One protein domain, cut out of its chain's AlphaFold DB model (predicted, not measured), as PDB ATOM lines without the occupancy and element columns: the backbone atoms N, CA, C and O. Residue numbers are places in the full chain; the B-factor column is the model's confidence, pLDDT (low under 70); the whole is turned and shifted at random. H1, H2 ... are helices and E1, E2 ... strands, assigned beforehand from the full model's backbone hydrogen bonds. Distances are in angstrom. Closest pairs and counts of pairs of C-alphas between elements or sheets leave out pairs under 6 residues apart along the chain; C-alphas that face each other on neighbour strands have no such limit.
ATOM      1  N   GLN A   2      13.044  -8.607  46.753       26.05
ATOM      2  CA  GLN A   2      11.938  -9.299  46.098       26.05
ATOM      3  C   GLN A   2      11.891 -10.717  46.679       26.05
ATOM      4  O   GLN A   2      12.407 -11.659  46.099       26.05
ATOM      5  N   ASP A   3      11.365 -10.824  47.898       28.55
ATOM      6  CA  ASP A   3      11.264 -12.069  48.662       28.55
ATOM      7  C   ASP A   3       9.803 -12.261  49.083       28.55
ATOM      8  O   ASP A   3       9.385 -11.736  50.118       28.55
ATOM      9  N   LYS A   4       9.015 -12.986  48.269       28.03
ATOM     10  CA  LYS A   4       8.136 -14.097  48.706       28.03
ATOM     11  C   LYS A   4       7.213 -14.636  47.590       28.03
ATOM     12  O   LYS A   4       6.849 -13.901  46.678       28.03
ATOM     13  N   PRO A   5       6.845 -15.935  47.654       32.31
ATOM     14  CA  PRO A   5       6.186 -16.709  46.592       32.31
ATOM     15  C   PRO A   5       4.651 -16.509  46.593       32.31
ATOM     16  O   PRO A   5       4.107 -16.178  47.645       32.31
ATOM     17  N   PRO A   6       3.940 -16.771  45.469       38.69
ATOM     18  CA  PRO A   6       4.146 -17.954  44.638       38.69
ATOM     19  C   PRO A   6       4.521 -17.620  43.189       38.69
ATOM     20  O   PRO A   6       3.725 -17.760  42.267       38.69
ATOM     21  N   LEU A   7       5.808 -17.349  42.961       40.69
ATOM     22  CA  LEU A   7       6.418 -17.357  41.620       40.69
ATOM     23  C   LEU A   7       6.435 -18.756  40.959       40.69
ATOM     24  O   LEU A   7       6.925 -18.917  39.849       40.69
ATOM     25  N   ARG A   8       5.890 -19.790  41.618       36.69
ATOM     26  CA  ARG A   8       5.841 -21.164  41.094       36.69
ATOM     27  C   ARG A   8       4.611 -21.492  40.245       36.69
ATOM     28  O   ARG A   8       4.644 -22.523  39.585       36.69
ATOM     29  N   VAL A   9       3.558 -20.666  40.236       34.72
ATOM     30  CA  VAL A   9       2.307 -21.013  39.522       34.72
ATOM     31  C   VAL A   9       2.059 -20.188  38.257       34.72
ATOM     32  O   VAL A   9       1.412 -20.707  37.357       34.72
ATOM     33  N   LEU A  10       2.653 -19.001  38.076       38.03
ATOM     34  CA  LEU A  10       2.574 -18.276  36.794       38.03
ATOM     35  C   LEU A  10       3.941 -17.878  36.243       38.03
ATOM     36  O   LEU A  10       4.291 -16.715  36.075       38.03
ATOM     37  N   ASN A  11       4.709 -18.906  35.915       44.09
ATOM     38  CA  ASN A  11       5.997 -18.769  35.254       44.09
ATOM     39  C   ASN A  11       5.858 -18.412  33.750       44.09
ATOM     40  O   ASN A  11       6.822 -18.039  33.108       44.09
ATOM     41  N   THR A  12       4.653 -18.447  33.172       39.34
ATOM     42  CA  THR A  12       4.399 -18.117  31.752       39.34
ATOM     43  C   THR A  12       4.571 -16.627  31.421       39.34
ATOM     44  O   THR A  12       4.800 -16.269  30.268       39.34
ATOM     45  N   TYR A  13       4.466 -15.747  32.421       43.41
ATOM     46  CA  TYR A  13       4.408 -14.297  32.224       43.41
ATOM     47  C   TYR A  13       5.773 -13.686  31.872       43.41
ATOM     48  O   TYR A  13       5.921 -13.023  30.846       43.41
ATOM     49  N   HIS A  14       6.797 -14.006  32.667       45.31
ATOM     50  CA  HIS A  14       8.189 -13.639  32.383       45.31
ATOM     51  C   HIS A  14       8.782 -14.416  31.202       45.31
ATOM     52  O   HIS A  14       9.754 -13.973  30.589       45.31
ATOM     53  N   ASP A  15       8.181 -15.558  30.868       44.09
ATOM     54  CA  ASP A  15       8.765 -16.512  29.937       44.09
ATOM     55  C   ASP A  15       8.238 -16.365  28.493       44.09
ATOM     56  O   ASP A  15       8.757 -17.039  27.603       44.09
ATOM     57  N   GLY A  16       7.260 -15.482  28.215       41.06
ATOM     58  CA  GLY A  16       6.708 -15.383  26.852       41.06
ATOM     59  C   GLY A  16       5.899 -14.152  26.421       41.06
ATOM     60  O   GLY A  16       5.647 -14.041  25.224       41.06
ATOM     61  N   PHE A  17       5.497 -13.224  27.302       42.44
ATOM     62  CA  PHE A  17       4.532 -12.165  26.926       42.44
ATOM     63  C   PHE A  17       5.057 -10.723  26.915       42.44
ATOM     64  O   PHE A  17       4.288  -9.792  26.676       42.44
ATOM     65  N   HIS A  18       6.362 -10.509  27.082       48.50
ATOM     66  CA  HIS A  18       6.948  -9.184  26.873       48.50
ATOM     67  C   HIS A  18       7.435  -9.044  25.429       48.50
ATOM     68  O   HIS A  18       8.498  -9.532  25.043       48.50
ATOM     69  N   PHE A  19       6.605  -8.384  24.622       44.00
ATOM     70  CA  PHE A  19       6.926  -7.986  23.256       44.00
ATOM     71  C   PHE A  19       8.046  -6.943  23.255       44.00
ATOM     72  O   PHE A  19       8.135  -6.123  24.163       44.00
ATOM     73  N   TYR A  20       8.876  -6.949  22.214       53.91
ATOM     74  CA  TYR A  20       9.855  -5.892  21.972       53.91
ATOM     75  C   TYR A  20       9.465  -5.151  20.717       53.91
ATOM     76  O   TYR A  20       9.295  -5.762  19.665       53.91
ATOM     77  N   ASN A  21       9.380  -3.835  20.824       49.78
ATOM     78  CA  ASN A  21       9.257  -2.995  19.653       49.78
ATOM     79  C   ASN A  21      10.645  -2.720  19.063       49.78
ATOM     80  O   ASN A  21      11.487  -2.110  19.723       49.78
ATOM     81  N   GLY A  22      10.888  -3.167  17.830       47.69
ATOM     82  CA  GLY A  22      12.032  -2.747  17.013       47.69
ATOM     83  C   GLY A  22      13.435  -3.053  17.562       47.69
ATOM     84  O   GLY A  22      14.418  -2.666  16.935       47.69
ATOM     85  N   ARG A  23      13.578  -3.743  18.706       57.09
ATOM     86  CA  ARG A  23      14.879  -4.123  19.282       57.09
ATOM     87  C   ARG A  23      14.908  -5.580  19.732       57.09
ATOM     88  O   ARG A  23      14.257  -5.974  20.690       57.09
ATOM     89  N   MET A  24      15.733  -6.369  19.050       54.28
ATOM     90  CA  MET A  24      15.904  -7.815  19.237       54.28
ATOM     91  C   MET A  24      16.798  -8.173  20.438       54.28
ATOM     92  O   MET A  24      17.714  -8.981  20.320       54.28
ATOM     93  N   SER A  25      16.550  -7.584  21.610       51.66
ATOM     94  CA  SER A  25      17.344  -7.800  22.838       51.66
ATOM     95  C   SER A  25      17.242  -9.214  23.434       51.66
ATOM     96  O   SER A  25      17.936  -9.523  24.397       51.66
ATOM     97  N   GLY A  26      16.427 -10.100  22.849       55.16
ATOM     98  CA  GLY A  26      16.504 -11.545  23.087       55.16
ATOM     99  C   GLY A  26      15.545 -12.114  24.131       55.16
ATOM    100  O   GLY A  26      15.563 -13.322  24.334       55.16
ATOM    101  N   GLN A  27      14.679 -11.313  24.766       66.06
ATOM    102  CA  GLN A  27      13.773 -11.872  25.783       66.06
ATOM    103  C   GLN A  27      12.541 -12.565  25.191       66.06
ATOM    104  O   GLN A  27      12.059 -13.531  25.776       66.06
ATOM    105  N   LEU A  28      12.048 -12.131  24.024       74.75
ATOM    106  CA  LEU A  28      11.055 -12.923  23.304       74.75
ATOM    107  C   LEU A  28      11.738 -14.172  22.738       74.75
ATOM    108  O   LEU A  28      12.647 -14.086  21.900       74.75
ATOM    109  N   ILE A  29      11.299 -15.335  23.203       76.38
ATOM    110  CA  ILE A  29      11.837 -16.635  22.815       76.38
ATOM    111  C   ILE A  29      10.712 -17.543  22.329       76.38
ATOM    112  O   ILE A  29       9.618 -17.547  22.880       76.38
ATOM    113  N   ALA A  30      11.006 -18.342  21.307       80.62
ATOM    114  CA  ALA A  30      10.179 -19.476  20.918       80.62
ATOM    115  C   ALA A  30      10.970 -20.756  21.232       80.62
ATOM    116  O   ALA A  30      11.735 -21.230  20.388       80.62
ATOM    117  N   PRO A  31      10.921 -21.265  22.477       78.06
ATOM    118  CA  PRO A  31      11.635 -22.483  22.835       78.06
ATOM    119  C   PRO A  31      11.043 -23.697  22.104       78.06
ATOM    120  O   PRO A  31       9.850 -23.744  21.812       78.06
ATOM    121  N   GLY A  32      11.884 -24.691  21.811       83.44
ATOM    122  CA  GLY A  32      11.446 -25.965  21.228       83.44
ATOM    123  C   GLY A  32      11.303 -26.001  19.701       83.44
ATOM    124  O   GLY A  32      10.938 -27.047  19.171       83.44
ATOM    125  N   ILE A  33      11.623 -24.918  18.983       86.31
ATOM    126  CA  ILE A  33      11.678 -24.909  17.511       86.31
ATOM    127  C   ILE A  33      13.115 -24.720  16.996       86.31
ATOM    128  O   ILE A  33      13.948 -24.150  17.703       86.31
ATOM    129  N   PRO A  34      13.437 -25.172  15.767       90.12
ATOM    130  CA  PRO A  34      14.756 -24.952  15.181       90.12
ATOM    131  C   PRO A  34      15.107 -23.464  15.065       90.12
ATOM    132  O   PRO A  34      14.255 -22.647  14.714       90.12
ATOM    133  N   GLN A  35      16.387 -23.123  15.254       88.00
ATOM    134  CA  GLN A  35      16.877 -21.737  15.227       88.00
ATOM    135  C   GLN A  35      16.464 -20.974  13.959       88.00
ATOM    136  O   GLN A  35      16.079 -19.815  14.049       88.00
ATOM    137  N   ALA A  36      16.503 -21.608  12.783       90.12
ATOM    138  CA  ALA A  36      16.089 -20.969  11.530       90.12
ATOM    139  C   ALA A  36      14.595 -20.588  11.526       90.12
ATOM    140  O   ALA A  36      14.229 -19.515  11.049       90.12
ATOM    141  N   ALA A  37      13.739 -21.440  12.100       89.94
ATOM    142  CA  ALA A  37      12.310 -21.167  12.235       89.94
ATOM    143  C   ALA A  37      12.058 -20.042  13.250       89.94
ATOM    144  O   ALA A  37      11.254 -19.150  12.993       89.94
ATOM    145  N   GLU A  38      12.791 -20.041  14.367       87.00
ATOM    146  CA  GLU A  38      12.736 -18.956  15.348       87.00
ATOM    147  C   GLU A  38      13.204 -17.627  14.748       87.00
ATOM    148  O   GLU A  38      12.534 -16.615  14.923       87.00
ATOM    149  N   THR A  39      14.301 -17.606  13.987       87.94
ATOM    150  CA  THR A  39      14.774 -16.393  13.302       87.94
ATOM    151  C   THR A  39      13.716 -15.860  12.338       87.94
ATOM    152  O   THR A  39      13.400 -14.674  12.386       87.94
ATOM    153  N   ARG A  40      13.089 -16.730  11.535       88.62
ATOM    154  CA  ARG A  40      12.024 -16.329  10.605       88.62
ATOM    155  C   ARG A  40      10.780 -15.797  11.321       88.62
ATOM    156  O   ARG A  40      10.154 -14.850  10.852       88.62
ATOM    157  N   LEU A  41      10.428 -16.377  12.469       86.12
ATOM    158  CA  LEU A  41       9.372 -15.849  13.330       86.12
ATOM    159  C   LEU A  41       9.722 -14.436  13.815       86.12
ATOM    160  O   LEU A  41       8.894 -13.535  13.725       86.12
ATOM    161  N   MET A  42      10.955 -14.225  14.280       85.75
ATOM    162  CA  MET A  42      11.406 -12.919  14.767       85.75
ATOM    163  C   MET A  42      11.447 -11.865  13.653       85.75
ATOM    164  O   MET A  42      11.064 -10.725  13.899       85.75
ATOM    165  N   GLU A  43      11.814 -12.228  12.422       86.25
ATOM    166  CA  GLU A  43      11.726 -11.332  11.255       86.25
ATOM    167  C   GLU A  43      10.301 -10.816  11.015       86.25
ATOM    168  O   GLU A  43      10.122  -9.658  10.656       86.25
ATOM    169  N   ASN A  44       9.279 -11.643  11.248       84.38
ATOM    170  CA  ASN A  44       7.886 -11.212  11.110       84.38
ATOM    171  C   ASN A  44       7.421 -10.338  12.285       84.38
ATOM    172  O   ASN A  44       6.531  -9.508  12.122       84.38
ATOM    173  N   LEU A  45       7.999 -10.531  13.474       82.62
ATOM    174  CA  LEU A  45       7.605  -9.818  14.691       82.62
ATOM    175  C   LEU A  45       8.331  -8.481  14.875       82.62
ATOM    176  O   LEU A  45       7.807  -7.611  15.567       82.62
ATOM    177  N   VAL A  46       9.497  -8.277  14.251       81.25
ATOM    178  CA  VAL A  46      10.309  -7.056  14.423       81.25
ATOM    179  C   VAL A  46       9.574  -5.770  14.042       81.25
ATOM    180  O   VAL A  46       9.884  -4.703  14.567       81.25
ATOM    181  N   SER A  47       8.601  -5.868  13.135       76.50
ATOM    182  CA  SER A  47       7.780  -4.751  12.663       76.50
ATOM    183  C   SER A  47       6.515  -4.520  13.487       76.50
ATOM    184  O   SER A  47       5.732  -3.625  13.174       76.50
ATOM    185  N   THR A  48       6.297  -5.317  14.532       74.75
ATOM    186  CA  THR A  48       5.103  -5.227  15.368       74.75
ATOM    187  C   THR A  48       5.369  -4.408  16.624       74.75
ATOM    188  O   THR A  48       6.440  -4.477  17.225       74.75
ATOM    189  N   TYR A  49       4.359  -3.643  17.042       69.75
ATOM    190  CA  TYR A  49       4.382  -2.905  18.297       69.75
ATOM    191  C   TYR A  49       3.371  -3.516  19.271       69.75
ATOM    192  O   TYR A  49       2.159  -3.347  19.112       69.75
ATOM    193  N   GLY A  50       3.864  -4.227  20.284       66.44
ATOM    194  CA  GLY A  50       3.022  -4.877  21.286       66.44
ATOM    195  C   GLY A  50       2.542  -3.909  22.367       66.44
ATOM    196  O   GLY A  50       3.348  -3.261  23.032       66.44
ATOM    197  N   LYS A  51       1.224  -3.847  22.566       73.00
ATOM    198  CA  LYS A  51       0.589  -3.283  23.764       73.00
ATOM    199  C   LYS A  51      -0.302  -4.356  24.366       73.00
ATOM    200  O   LYS A  51      -1.030  -5.016  23.623       73.00
ATOM    201  N   THR A  52      -0.271  -4.520  25.681       69.12
ATOM    202  CA  THR A  52      -1.013  -5.601  26.337       69.12
ATOM    203  C   THR A  52      -1.800  -5.051  27.511       69.12
ATOM    204  O   THR A  52      -1.267  -4.303  28.323       69.12
ATOM    205  N   TRP A  53      -3.073  -5.425  27.607       75.88
ATOM    206  CA  TRP A  53      -3.886  -5.165  28.789       75.88
ATOM    207  C   TRP A  53      -3.793  -6.361  29.729       75.88
ATOM    208  O   TRP A  53      -4.185  -7.468  29.362       75.88
ATOM    209  N   HIS A  54      -3.292  -6.132  30.936       73.56
ATOM    210  CA  HIS A  54      -3.191  -7.149  31.970       73.56
ATOM    211  C   HIS A  54      -4.335  -7.006  32.953       73.56
ATOM    212  O   HIS A  54      -4.455  -6.005  33.654       73.56
ATOM    213  N   THR A  55      -5.187  -8.023  32.992       77.06
ATOM    214  CA  THR A  55      -6.356  -8.086  33.875       77.06
ATOM    215  C   THR A  55      -6.056  -8.800  35.189       77.06
ATOM    216  O   THR A  55      -6.963  -9.015  35.988       77.06
ATOM    217  N   TRP A  56      -4.800  -9.192  35.418       74.38
ATOM    218  CA  TRP A  56      -4.374  -9.898  36.617       74.38
ATOM    219  C   TRP A  56      -3.012  -9.405  37.102       74.38
ATOM    220  O   TRP A  56      -2.028  -9.473  36.371       74.38
ATOM    221  N   HIS A  57      -2.976  -8.970  38.362       68.06
ATOM    222  CA  HIS A  57      -1.779  -8.489  39.051       68.06
ATOM    223  C   HIS A  57      -1.367  -9.500  40.118       68.06
ATOM    224  O   HIS A  57      -1.950  -9.556  41.200       68.06
ATOM    225  N   THR A  58      -0.376 -10.335  39.812       59.47
ATOM    226  CA  THR A  58       0.095 -11.399  40.717       59.47
ATOM    227  C   THR A  58       0.805 -10.854  41.958       59.47
ATOM    228  O   THR A  58       0.818 -11.514  42.995       59.47
ATOM    229  N   GLU A  59       1.329  -9.628  41.890       57.31
ATOM    230  CA  GLU A  59       1.995  -8.943  43.006       57.31
ATOM    231  C   GLU A  59       1.036  -8.565  44.145       57.31
ATOM    232  O   GLU A  59       1.463  -8.394  45.283       57.31
ATOM    233  N   GLN A  60      -0.270  -8.495  43.868       61.78
ATOM    234  CA  GLN A  60      -1.294  -8.181  44.870       61.78
ATOM    235  C   GLN A  60      -1.681  -9.398  45.730       61.78
ATOM    236  O   GLN A  60      -2.487  -9.274  46.647       61.78
ATOM    237  N   GLY A  61      -1.125 -10.586  45.450       60.31
ATOM    238  CA  GLY A  61      -1.425 -11.810  46.202       60.31
ATOM    239  C   GLY A  61      -2.847 -12.345  45.989       60.31
ATOM    240  O   GLY A  61      -3.312 -13.180  46.765       60.31
ATOM    241  N   ASN A  62      -3.545 -11.882  44.946       64.25
ATOM    242  CA  ASN A  62      -4.923 -12.272  44.663       64.25
ATOM    243  C   ASN A  62      -5.007 -13.761  44.293       64.25
ATOM    244  O   ASN A  62      -4.336 -14.229  43.373       64.25
ATOM    245  N   ALA A  63      -5.886 -14.491  44.985       65.31
ATOM    246  CA  ALA A  63      -6.109 -15.922  44.759       65.31
ATOM    247  C   ALA A  63      -6.779 -16.236  43.410       65.31
ATOM    248  O   ALA A  63      -6.705 -17.365  42.929       65.31
ATOM    249  N   LEU A  64      -7.445 -15.249  42.808       68.19
ATOM    250  CA  LEU A  64      -8.123 -15.362  41.521       68.19
ATOM    251  C   LEU A  64      -7.566 -14.318  40.545       68.19
ATOM    252  O   LEU A  64      -7.139 -13.249  40.993       68.19
ATOM    253  N   PRO A  65      -7.578 -14.599  39.227       68.88
ATOM    254  CA  PRO A  65      -6.986 -13.745  38.204       68.88
ATOM    255  C   PRO A  65      -7.874 -12.542  37.866       68.88
ATOM    256  O   PRO A  65      -8.271 -12.337  36.719       68.88
ATOM    257  N   TYR A  66      -8.219 -11.766  38.887       70.81
ATOM    258  CA  TYR A  66      -9.002 -10.549  38.768       70.81
ATOM    259  C   TYR A  66      -8.161  -9.348  39.181       70.81
ATOM    260  O   TYR A  66      -7.334  -9.406  40.096       70.81
ATOM    261  N   GLY A  67      -8.397  -8.255  38.478       72.44
ATOM    262  CA  GLY A  67      -7.699  -7.001  38.639       72.44
ATOM    263  C   GLY A  67      -8.229  -6.010  37.619       72.44
ATOM    264  O   GLY A  67      -8.788  -6.377  36.581       72.44
ATOM    265  N   VAL A  68      -8.070  -4.733  37.926       81.00
ATOM    266  CA  VAL A  68      -8.413  -3.671  36.986       81.00
ATOM    267  C   VAL A  68      -7.454  -3.778  35.803       81.00
ATOM    268  O   VAL A  68      -6.245  -3.853  36.043       81.00
ATOM    269  N   PRO A  69      -7.939  -3.814  34.548       82.19
ATOM    270  CA  PRO A  69      -7.053  -3.931  33.399       82.19
ATOM    271  C   PRO A  69      -6.028  -2.793  33.403       82.19
ATOM    272  O   PRO A  69      -6.409  -1.623  33.412       82.19
ATOM    273  N   GLN A  70      -4.739  -3.133  33.402       76.69
ATOM    274  CA  GLN A  70      -3.648  -2.163  33.275       76.69
ATOM    275  C   GLN A  70      -2.980  -2.311  31.916       76.69
ATOM    276  O   GLN A  70      -2.684  -3.424  31.470       76.69
ATOM    277  N   LEU A  71      -2.732  -1.182  31.263       76.00
ATOM    278  CA  LEU A  71      -1.965  -1.132  30.032       76.00
ATOM    279  C   LEU A  71      -0.493  -1.351  30.372       76.00
ATOM    280  O   LEU A  71       0.088  -0.580  31.129       76.00
ATOM    281  N   MET A  72       0.115  -2.373  29.790       72.81
ATOM    282  CA  MET A  72       1.541  -2.642  29.899       72.81
ATOM    283  C   MET A  72       2.188  -2.577  28.526       72.81
ATOM    284  O   MET A  72       1.586  -2.897  27.492       72.81
ATOM    285  N   MET A  73       3.453  -2.188  28.554       73.81
ATOM    286  CA  MET A  73       4.266  -1.979  27.373       73.81
ATOM    287  C   MET A  73       5.444  -2.940  27.391       73.81
ATOM    288  O   MET A  73       5.937  -3.346  28.445       73.81
ATOM    289  N   GLY A  74       5.891  -3.299  26.195       68.75
ATOM    290  CA  GLY A  74       7.140  -4.011  26.012       68.75
ATOM    291  C   GLY A  74       8.347  -3.216  26.500       68.75
ATOM    292  O   GLY A  74       8.331  -1.984  26.530       68.75
ATOM    293  N   PHE A  75       9.427  -3.918  26.825       70.44
ATOM    294  CA  PHE A  75      10.724  -3.277  27.011       70.44
ATOM    295  C   PHE A  75      11.227  -2.739  25.656       70.44
ATOM    296  O   PHE A  75      11.043  -3.363  24.611       70.44
ATOM    297  N   THR A  76      11.874  -1.578  25.661       69.44
ATOM    298  CA  THR A  76      12.332  -0.856  24.461       69.44
ATOM    299  C   THR A  76      13.854  -0.822  24.328       69.44
ATOM    300  O   THR A  76      14.375  -0.436  23.281       69.44
ATOM    301  N   ALA A  77      14.592  -1.191  25.380       70.12
ATOM    302  CA  ALA A  77      16.048  -1.156  25.406       70.12
ATOM    303  C   ALA A  77      16.652  -2.318  26.209       70.12
ATOM    304  O   ALA A  77      16.020  -2.894  27.097       70.12
ATOM    305  N   ASP A  78      17.909  -2.640  25.896       70.31
ATOM    306  CA  ASP A  78      18.733  -3.521  26.725       70.31
ATOM    307  C   ASP A  78      18.882  -2.937  28.142       70.31
ATOM    308  O   ASP A  78      18.923  -1.720  28.326       70.31
ATOM    309  N   GLY A  79      18.979  -3.811  29.145       72.94
ATOM    310  CA  GLY A  79      19.204  -3.416  30.540       72.94
ATOM    311  C   GLY A  79      17.956  -2.992  31.324       72.94
ATOM    312  O   GLY A  79      18.075  -2.697  32.506       72.94
ATOM    313  N   GLN A  80      16.764  -2.997  30.714       72.81
ATOM    314  CA  GLN A  80      15.505  -2.732  31.432       72.81
ATOM    315  C   GLN A  80      14.975  -3.938  32.228       72.81
ATOM    316  O   GLN A  80      14.057  -3.785  33.028       72.81
ATOM    317  N   VAL A  81      15.534  -5.132  32.003       74.31
ATOM    318  CA  VAL A  81      15.172  -6.369  32.711       74.31
ATOM    319  C   VAL A  81      16.273  -6.716  33.701       74.31
ATOM    320  O   VAL A  81      17.451  -6.643  33.348       74.31
ATOM    321  N   ASP A  82      15.893  -7.141  34.908       78.44
ATOM    322  CA  ASP A  82      16.838  -7.677  35.887       78.44
ATOM    323  C   ASP A  82      17.589  -8.891  35.291       78.44
ATOM    324  O   ASP A  82      16.963  -9.911  34.970       78.44
ATOM    325  N   PRO A  83      18.928  -8.827  35.153       81.12
ATOM    326  CA  PRO A  83      19.724  -9.922  34.610       81.12
ATOM    327  C   PRO A  83      19.576 -11.242  35.374       81.12
ATOM    328  O   PRO A  83      19.800 -12.307  34.798       81.12
ATOM    329  N   GLN A  84      19.237 -11.205  36.666       82.56
ATOM    330  CA  GLN A  84      18.990 -12.413  37.445       82.56
ATOM    331  C   GLN A  84      17.742 -13.148  36.952       82.56
ATOM    332  O   GLN A  84      17.812 -14.355  36.727       82.56
ATOM    333  N   LEU A  85      16.647 -12.429  36.690       79.75
ATOM    334  CA  LEU A  85      15.409 -13.021  36.174       79.75
ATOM    335  C   LEU A  85      15.621 -13.670  34.800       79.75
ATOM    336  O   LEU A  85      15.086 -14.746  34.531       79.75
ATOM    337  N   VAL A  86      16.453 -13.054  33.955       81.19
ATOM    338  CA  VAL A  86      16.844 -13.615  32.650       81.19
ATOM    339  C   VAL A  86      17.596 -14.934  32.832       81.19
ATOM    340  O   VAL A  86      17.235 -15.931  32.213       81.19
ATOM    341  N   ARG A  87      18.602 -14.970  33.719       85.06
ATOM    342  CA  ARG A  87      19.376 -16.193  34.003       85.06
ATOM    343  C   ARG A  87      18.505 -17.313  34.563       85.06
ATOM    344  O   ARG A  87      18.668 -18.467  34.177       85.06
ATOM    345  N   GLU A  88      17.586 -16.986  35.467       85.00
ATOM    346  CA  GLU A  88      16.667 -17.966  36.043       85.00
ATOM    347  C   GLU A  88      15.733 -18.553  34.981       85.00
ATOM    348  O   GLU A  88      15.564 -19.772  34.934       85.00
ATOM    349  N   ARG A  89      15.168 -17.720  34.094       83.69
ATOM    350  CA  ARG A  89      14.378 -18.208  32.954       83.69
ATOM    351  C   ARG A  89      15.204 -19.108  32.048       83.69
ATOM    352  O   ARG A  89      14.745 -20.191  31.698       83.69
ATOM    353  N   ASP A  90      16.394 -18.668  31.660       86.12
ATOM    354  CA  ASP A  90      17.278 -19.406  30.758       86.12
ATOM    355  C   ASP A  90      17.606 -20.797  31.314       86.12
ATOM    356  O   ASP A  90      17.508 -21.788  30.590       86.12
ATOM    357  N   GLY A  91      17.854 -20.893  32.626       88.12
ATOM    358  CA  GLY A  91      18.007 -22.168  33.327       88.12
ATOM    359  C   GLY A  91      16.747 -23.043  33.303       88.12
ATOM    360  O   GLY A  91      16.848 -24.242  33.058       88.12
ATOM    361  N   ARG A  92      15.555 -22.463  33.512       85.56
ATOM    362  CA  ARG A  92      14.275 -23.202  33.456       85.56
ATOM    363  C   ARG A  92      13.934 -23.698  32.051       85.56
ATOM    364  O   ARG A  92      13.377 -24.781  31.909       85.56
ATOM    365  N   MET A  93      14.238 -22.896  31.035       81.38
ATOM    366  CA  MET A  93      13.853 -23.139  29.643       81.38
ATOM    367  C   MET A  93      14.943 -23.832  28.819       81.38
ATOM    368  O   MET A  93      14.688 -24.200  27.674       81.38
ATOM    369  N   GLY A  94      16.149 -24.005  29.369       86.88
ATOM    370  CA  GLY A  94      17.289 -24.565  28.641       86.88
ATOM    371  C   GLY A  94      17.705 -23.697  27.449       86.88
ATOM    372  O   GLY A  94      18.019 -24.218  26.381       86.88
ATOM    373  N   VAL A  95      17.646 -22.373  27.607       84.88
ATOM    374  CA  VAL A  95      17.897 -21.388  26.545       84.88
ATOM    375  C   VAL A  95      19.135 -20.560  26.877       84.88
ATOM    376  O   VAL A  95      19.353 -20.221  28.030       84.88
ATOM    377  N   ASP A  96      19.918 -20.193  25.860       88.44
ATOM    378  CA  ASP A  96      20.955 -19.158  25.955       88.44
ATOM    379  C   ASP A  96      20.454 -17.881  25.257       88.44
ATOM    380  O   ASP A  96      20.415 -17.800  24.022       88.44
ATOM    381  N   SER A  97      20.045 -16.883  26.049       84.25
ATOM    382  CA  SER A  97      19.568 -15.587  25.539       84.25
ATOM    383  C   SER A  97      20.595 -14.867  24.679       84.25
ATOM    384  O   SER A  97      20.244 -14.269  23.660       84.25
ATOM    385  N   GLU A  98      21.869 -14.932  25.061       85.75
ATOM    386  CA  GLU A  98      22.941 -14.244  24.351       85.75
ATOM    387  C   GLU A  98      23.232 -14.935  23.017       85.75
ATOM    388  O   GLU A  98      23.450 -14.268  22.006       85.75
ATOM    389  N   ALA A  99      23.166 -16.268  22.959       87.88
ATOM    390  CA  ALA A  99      23.222 -16.997  21.692       87.88
ATOM    391  C   ALA A  99      22.054 -16.632  20.774       87.88
ATOM    392  O   ALA A  99      22.277 -16.352  19.594       87.88
ATOM    393  N   LYS A 100      20.828 -16.564  21.309       84.81
ATOM    394  CA  LYS A 100      19.651 -16.149  20.533       84.81
ATOM    395  C   LYS A 100      19.782 -14.717  20.022       84.81
ATOM    396  O   LYS A 100      19.472 -14.459  18.860       84.81
ATOM    397  N   LYS A 101      20.292 -13.797  20.845       83.62
ATOM    398  CA  LYS A 101      20.583 -12.415  20.447       83.62
ATOM    399  C   LYS A 101      21.603 -12.365  19.306       83.62
ATOM    400  O   LYS A 101      21.341 -11.726  18.289       83.62
ATOM    401  N   ARG A 102      22.717 -13.104  19.417       87.31
ATOM    402  CA  ARG A 102      23.732 -13.218  18.350       87.31
ATOM    403  C   ARG A 102      23.148 -13.783  17.053       87.31
ATOM    404  O   ARG A 102      23.394 -13.225  15.989       87.31
ATOM    405  N   ALA A 103      22.336 -14.837  17.133       86.94
ATOM    406  CA  ALA A 103      21.713 -15.466  15.966       86.94
ATOM    407  C   ALA A 103      20.735 -14.538  15.218       86.94
ATOM    408  O   ALA A 103      20.490 -14.726  14.028       86.94
ATOM    409  N   ARG A 104      20.185 -13.530  15.904       86.19
ATOM    410  CA  ARG A 104      19.220 -12.561  15.362       86.19
ATOM    411  C   ARG A 104      19.846 -11.219  14.979       86.19
ATOM    412  O   ARG A 104      19.132 -10.348  14.494       86.19
ATOM    413  N   ALA A 105      21.157 -11.039  15.156       85.62
ATOM    414  CA  ALA A 105      21.836  -9.764  14.900       85.62
ATOM    415  C   ALA A 105      21.708  -9.271  13.444       85.62
ATOM    416  O   ALA A 105      21.846  -8.079  13.187       85.62
ATOM    417  N   GLY A 106      21.430 -10.175  12.497       86.50
ATOM    418  CA  GLY A 106      21.192  -9.845  11.090       86.50
ATOM    419  C   GLY A 106      19.772  -9.367  10.757       86.50
ATOM    420  O   GLY A 106      19.541  -8.944   9.627       86.50
ATOM    421  N   ILE A 107      18.817  -9.431  11.693       86.50
ATOM    422  CA  ILE A 107      17.435  -9.002  11.441       86.50
ATOM    423  C   ILE A 107      17.384  -7.473  11.380       86.50
ATOM    424  O   ILE A 107      17.726  -6.785  12.342       86.50
ATOM    425  N   GLN A 108      16.912  -6.940  10.255       84.94
ATOM    426  CA  GLN A 108      16.718  -5.504  10.079       84.94
ATOM    427  C   GLN A 108      15.426  -5.058  10.763       84.94
ATOM    428  O   GLN A 108      14.333  -5.469  10.376       84.94
ATOM    429  N   ALA A 109      15.554  -4.203  11.775       82.12
ATOM    430  CA  ALA A 109      14.407  -3.577  12.415       82.12
ATOM    431  C   ALA A 109      13.976  -2.312  11.654       82.12
ATOM    432  O   ALA A 109      14.843  -1.539  11.230       82.12
ATOM    433  N   PRO A 110      12.663  -2.067  11.489       82.81
ATOM    434  CA  PRO A 110      12.189  -0.814  10.924       82.81
ATOM    435  C   PRO A 110      12.473   0.355  11.872       82.81
ATOM    436  O   PRO A 110      12.702   0.183  13.071       82.81
ATOM    437  N   VAL A 111      12.422   1.570  11.326       83.44
ATOM    438  CA  VAL A 111      12.469   2.788  12.138       83.44
ATOM    439  C   VAL A 111      11.243   2.811  13.049       83.44
ATOM    440  O   VAL A 111      10.111   2.705  12.581       83.44
ATOM    441  N   ILE A 112      11.482   2.938  14.352       79.62
ATOM    442  CA  ILE A 112      10.421   3.051  15.352       79.62
ATOM    443  C   ILE A 112       9.723   4.403  15.177       79.62
ATOM    444  O   ILE A 112      10.387   5.440  15.131       79.62
ATOM    445  N   ASP A 113       8.390   4.390  15.099       80.38
ATOM    446  CA  ASP A 113       7.598   5.620  15.052       80.38
ATOM    447  C   ASP A 113       7.853   6.466  16.322       80.38
ATOM    448  O   ASP A 113       7.804   5.924  17.431       80.38
ATOM    449  N   PRO A 114       8.125   7.782  16.210       80.06
ATOM    450  CA  PRO A 114       8.437   8.627  17.366       80.06
ATOM    451  C   PRO A 114       7.360   8.641  18.464       80.06
ATOM    452  O   PRO A 114       7.681   8.881  19.629       80.06
ATOM    453  N   GLY A 115       6.094   8.403  18.106       78.56
ATOM    454  CA  GLY A 115       4.966   8.316  19.033       78.56
ATOM    455  C   GLY A 115       4.753   6.924  19.629       78.56
ATOM    456  O   GLY A 115       3.950   6.776  20.552       78.56
ATOM    457  N   ALA A 116       5.466   5.903  19.151       77.06
ATOM    458  CA  ALA A 116       5.281   4.525  19.587       77.06
ATOM    459  C   ALA A 116       5.590   4.350  21.086       77.06
ATOM    460  O   ALA A 116       4.804   3.744  21.813       77.06
ATOM    461  N   ASP A 117       6.666   4.987  21.561       75.88
ATOM    462  CA  ASP A 117       7.130   4.942  22.954       75.88
ATOM    463  C   ASP A 117       6.721   6.188  23.767       75.88
ATOM    464  O   ASP A 117       7.366   6.546  24.753       75.88
ATOM    465  N   ALA A 118       5.635   6.873  23.381       74.75
ATOM    466  CA  ALA A 118       5.161   8.084  24.068       74.75
ATOM    467  C   ALA A 118       4.865   7.864  25.567       74.75
ATOM    468  O   ALA A 118       4.991   8.793  26.368       74.75
ATOM    469  N   TRP A 119       4.550   6.626  25.960       72.12
ATOM    470  CA  TRP A 119       4.366   6.215  27.354       72.12
ATOM    471  C   TRP A 119       5.606   6.439  28.236       72.12
ATOM    472  O   TRP A 119       5.468   6.597  29.442       72.12
ATOM    473  N   GLN A 120       6.809   6.507  27.656       70.25
ATOM    474  CA  GLN A 120       8.048   6.763  28.400       70.25
ATOM    475  C   GLN A 120       8.238   8.227  28.799       70.25
ATOM    476  O   GLN A 120       9.064   8.529  29.656       70.25
ATOM    477  N   LYS A 121       7.535   9.152  28.135       68.94
ATOM    478  CA  LYS A 121       7.788  10.598  28.227       68.94
ATOM    479  C   LYS A 121       6.568  11.398  28.685       68.94
ATOM    480  O   LYS A 121       6.638  12.623  28.726       68.94
ATOM    481  N   GLY A 122       5.452  10.740  28.995       65.25
ATOM    482  CA  GLY A 122       4.180  11.414  29.243       65.25
ATOM    483  C   GLY A 122       3.236  10.651  30.165       65.25
ATOM    484  O   GLY A 122       3.590   9.648  30.777       65.25
ATOM    485  N   GLN A 123       2.010  11.159  30.265       65.75
ATOM    486  CA  GLN A 123       0.947  10.550  31.055       65.75
ATOM    487  C   GLN A 123       0.391   9.329  30.313       65.75
ATOM    488  O   GLN A 123      -0.237   9.459  29.261       65.75
ATOM    489  N   VAL A 124       0.624   8.137  30.859       71.62
ATOM    490  CA  VAL A 124       0.004   6.906  30.361       71.62
ATOM    491  C   VAL A 124      -1.441   6.874  30.835       71.62
ATOM    492  O   VAL A 124      -1.714   7.021  32.027       71.62
ATOM    493  N   TRP A 125      -2.380   6.683  29.909       76.94
ATOM    494  CA  TRP A 125      -3.766   6.449  30.294       76.94
ATOM    495  C   TRP A 125      -3.880   5.066  30.941       76.94
ATOM    496  O   TRP A 125      -3.625   4.052  30.291       76.94
ATOM    497  N   GLN A 126      -4.258   5.041  32.217       81.12
ATOM    498  CA  GLN A 126      -4.560   3.828  32.972       81.12
ATOM    499  C   GLN A 126      -5.988   3.891  33.496       81.12
ATOM    500  O   GLN A 126      -6.486   4.960  33.872       81.12
ATOM    501  N   ILE A 127      -6.639   2.731  33.561       81.94
ATOM    502  CA  ILE A 127      -7.930   2.614  34.234       81.94
ATOM    503  C   ILE A 127      -7.679   2.787  35.733       81.94
ATOM    504  O   ILE A 127      -6.855   2.085  36.320       81.94
ATOM    505  N   LYS A 128      -8.384   3.742  36.348       80.31
ATOM    506  CA  LYS A 128      -8.319   3.962  37.796       80.31
ATOM    507  C   LYS A 128      -8.935   2.774  38.515       80.31
ATOM    508  O   LYS A 128     -10.056   2.382  38.193       80.31
ATOM    509  N   ASP A 129      -8.228   2.255  39.509       76.38
ATOM    510  CA  ASP A 129      -8.766   1.194  40.343       76.38
ATOM    511  C   ASP A 129      -9.862   1.749  41.274       76.38
ATOM    512  O   ASP A 129      -9.574   2.632  42.090       76.38
ATOM    513  N   PRO A 130     -11.121   1.274  41.175       75.56
ATOM    514  CA  PRO A 130     -12.208   1.746  42.030       75.56
ATOM    515  C   PRO A 130     -12.042   1.326  43.498       75.56
ATOM    516  O   PRO A 130     -12.740   1.855  44.359       75.56
ATOM    517  N   THR A 131     -11.130   0.398  43.798       72.50
ATOM    518  CA  THR A 131     -10.813  -0.057  45.160       72.50
ATOM    519  C   THR A 131      -9.755   0.804  45.855       72.50
ATOM    520  O   THR A 131      -9.513   0.626  47.045       72.50
ATOM    521  N   GLY A 132      -9.149   1.766  45.147       63.22
ATOM    522  CA  GLY A 132      -8.146   2.673  45.713       63.22
ATOM    523  C   GLY A 132      -6.742   2.072  45.837       63.22
ATOM    524  O   GLY A 132      -5.838   2.746  46.326       63.22
ATOM    525  N   HIS A 133      -6.526   0.839  45.374       61.81
ATOM    526  CA  HIS A 133      -5.183   0.290  45.239       61.81
ATOM    527  C   HIS A 133      -4.459   0.980  44.076       61.81
ATOM    528  O   HIS A 133      -4.863   0.893  42.917       61.81
ATOM    529  N   HIS A 134      -3.384   1.700  44.385       49.19
ATOM    530  CA  HIS A 134      -2.512   2.267  43.365       49.19
ATOM    531  C   HIS A 134      -1.581   1.166  42.849       49.19
ATOM    532  O   HIS A 134      -0.806   0.604  43.617       49.19
ATOM    533  N   ALA A 135      -1.662   0.854  41.555       51.00
ATOM    534  CA  ALA A 135      -0.603   0.113  40.881       51.00
ATOM    535  C   ALA A 135       0.626   1.035  40.782       51.00
ATOM    536  O   ALA A 135       0.495   2.177  40.331       51.00
ATOM    537  N   HIS A 136       1.762   0.565  41.302       41.22
ATOM    538  CA  HIS A 136       3.049   1.263  41.271       41.22
ATOM    539  C   HIS A 136       3.660   1.281  39.868       41.22
ATOM    540  O   HIS A 136       3.454   0.298  39.123       41.22
TER     541      HIS A 136
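This is residues 2 to 136 of the 136 residues of the protein "DUF1264 domain-containing protein" of Pseudomonas brassicacearum (UniProt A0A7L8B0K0). This is a domain of little regular structure, mostly loops: a small hairpin, E1 and E2, toward one end; a loose string of short helices, H1, H3, H4, H2, from the middle to the other end; and a long tail, residues 104 to 136, round the outside. The 135 printed residues run H1 H2 E1 E2 H3 H4, mostly helix, with 42 in named elements; the antiparallel sheet has the order E1 - E2. It is compact, radius of gyration of the C-alphas 16.4 A, spanning 48 by 37 by 22 A.

Find E1, residues 51 to 54, from C-alpha 51 at (0.589, -3.283, 23.764), and E2, 70 to 73. H1 is 12 to 16, H2 35 to 45 (15.1 A), H3 83 to 93 (15.3 A), and H4 97 to 103, ending at (21.713, -15.466, 15.966).

In the hairpin, N 54 and O 70 are 2.8 A apart, within hydrogen-bond range. H3 is close to but not clearly touching H1 (closest C-alphas Asp 15 and Arg 89, 6.6 A) and H4 (Asp 90 and Ser 97, 6.9 A; about perpendicular, 80 degrees). H4 is likewise close to but not clearly touching H2 (Thr 39 and Ala 103, 7.5 A; about perpendicular, 88 degrees). In H1, H2, H3 and H4 every O i to N i+4 pair is within range.

The C-alphas of Ala 36 and Gly 132 are farthest apart, 48.1 A. The printed part has no cut; links H1 to H2 and E1 to E2 are long. Look for pLDDT under 70 in 48 residues, among them 2 to 27.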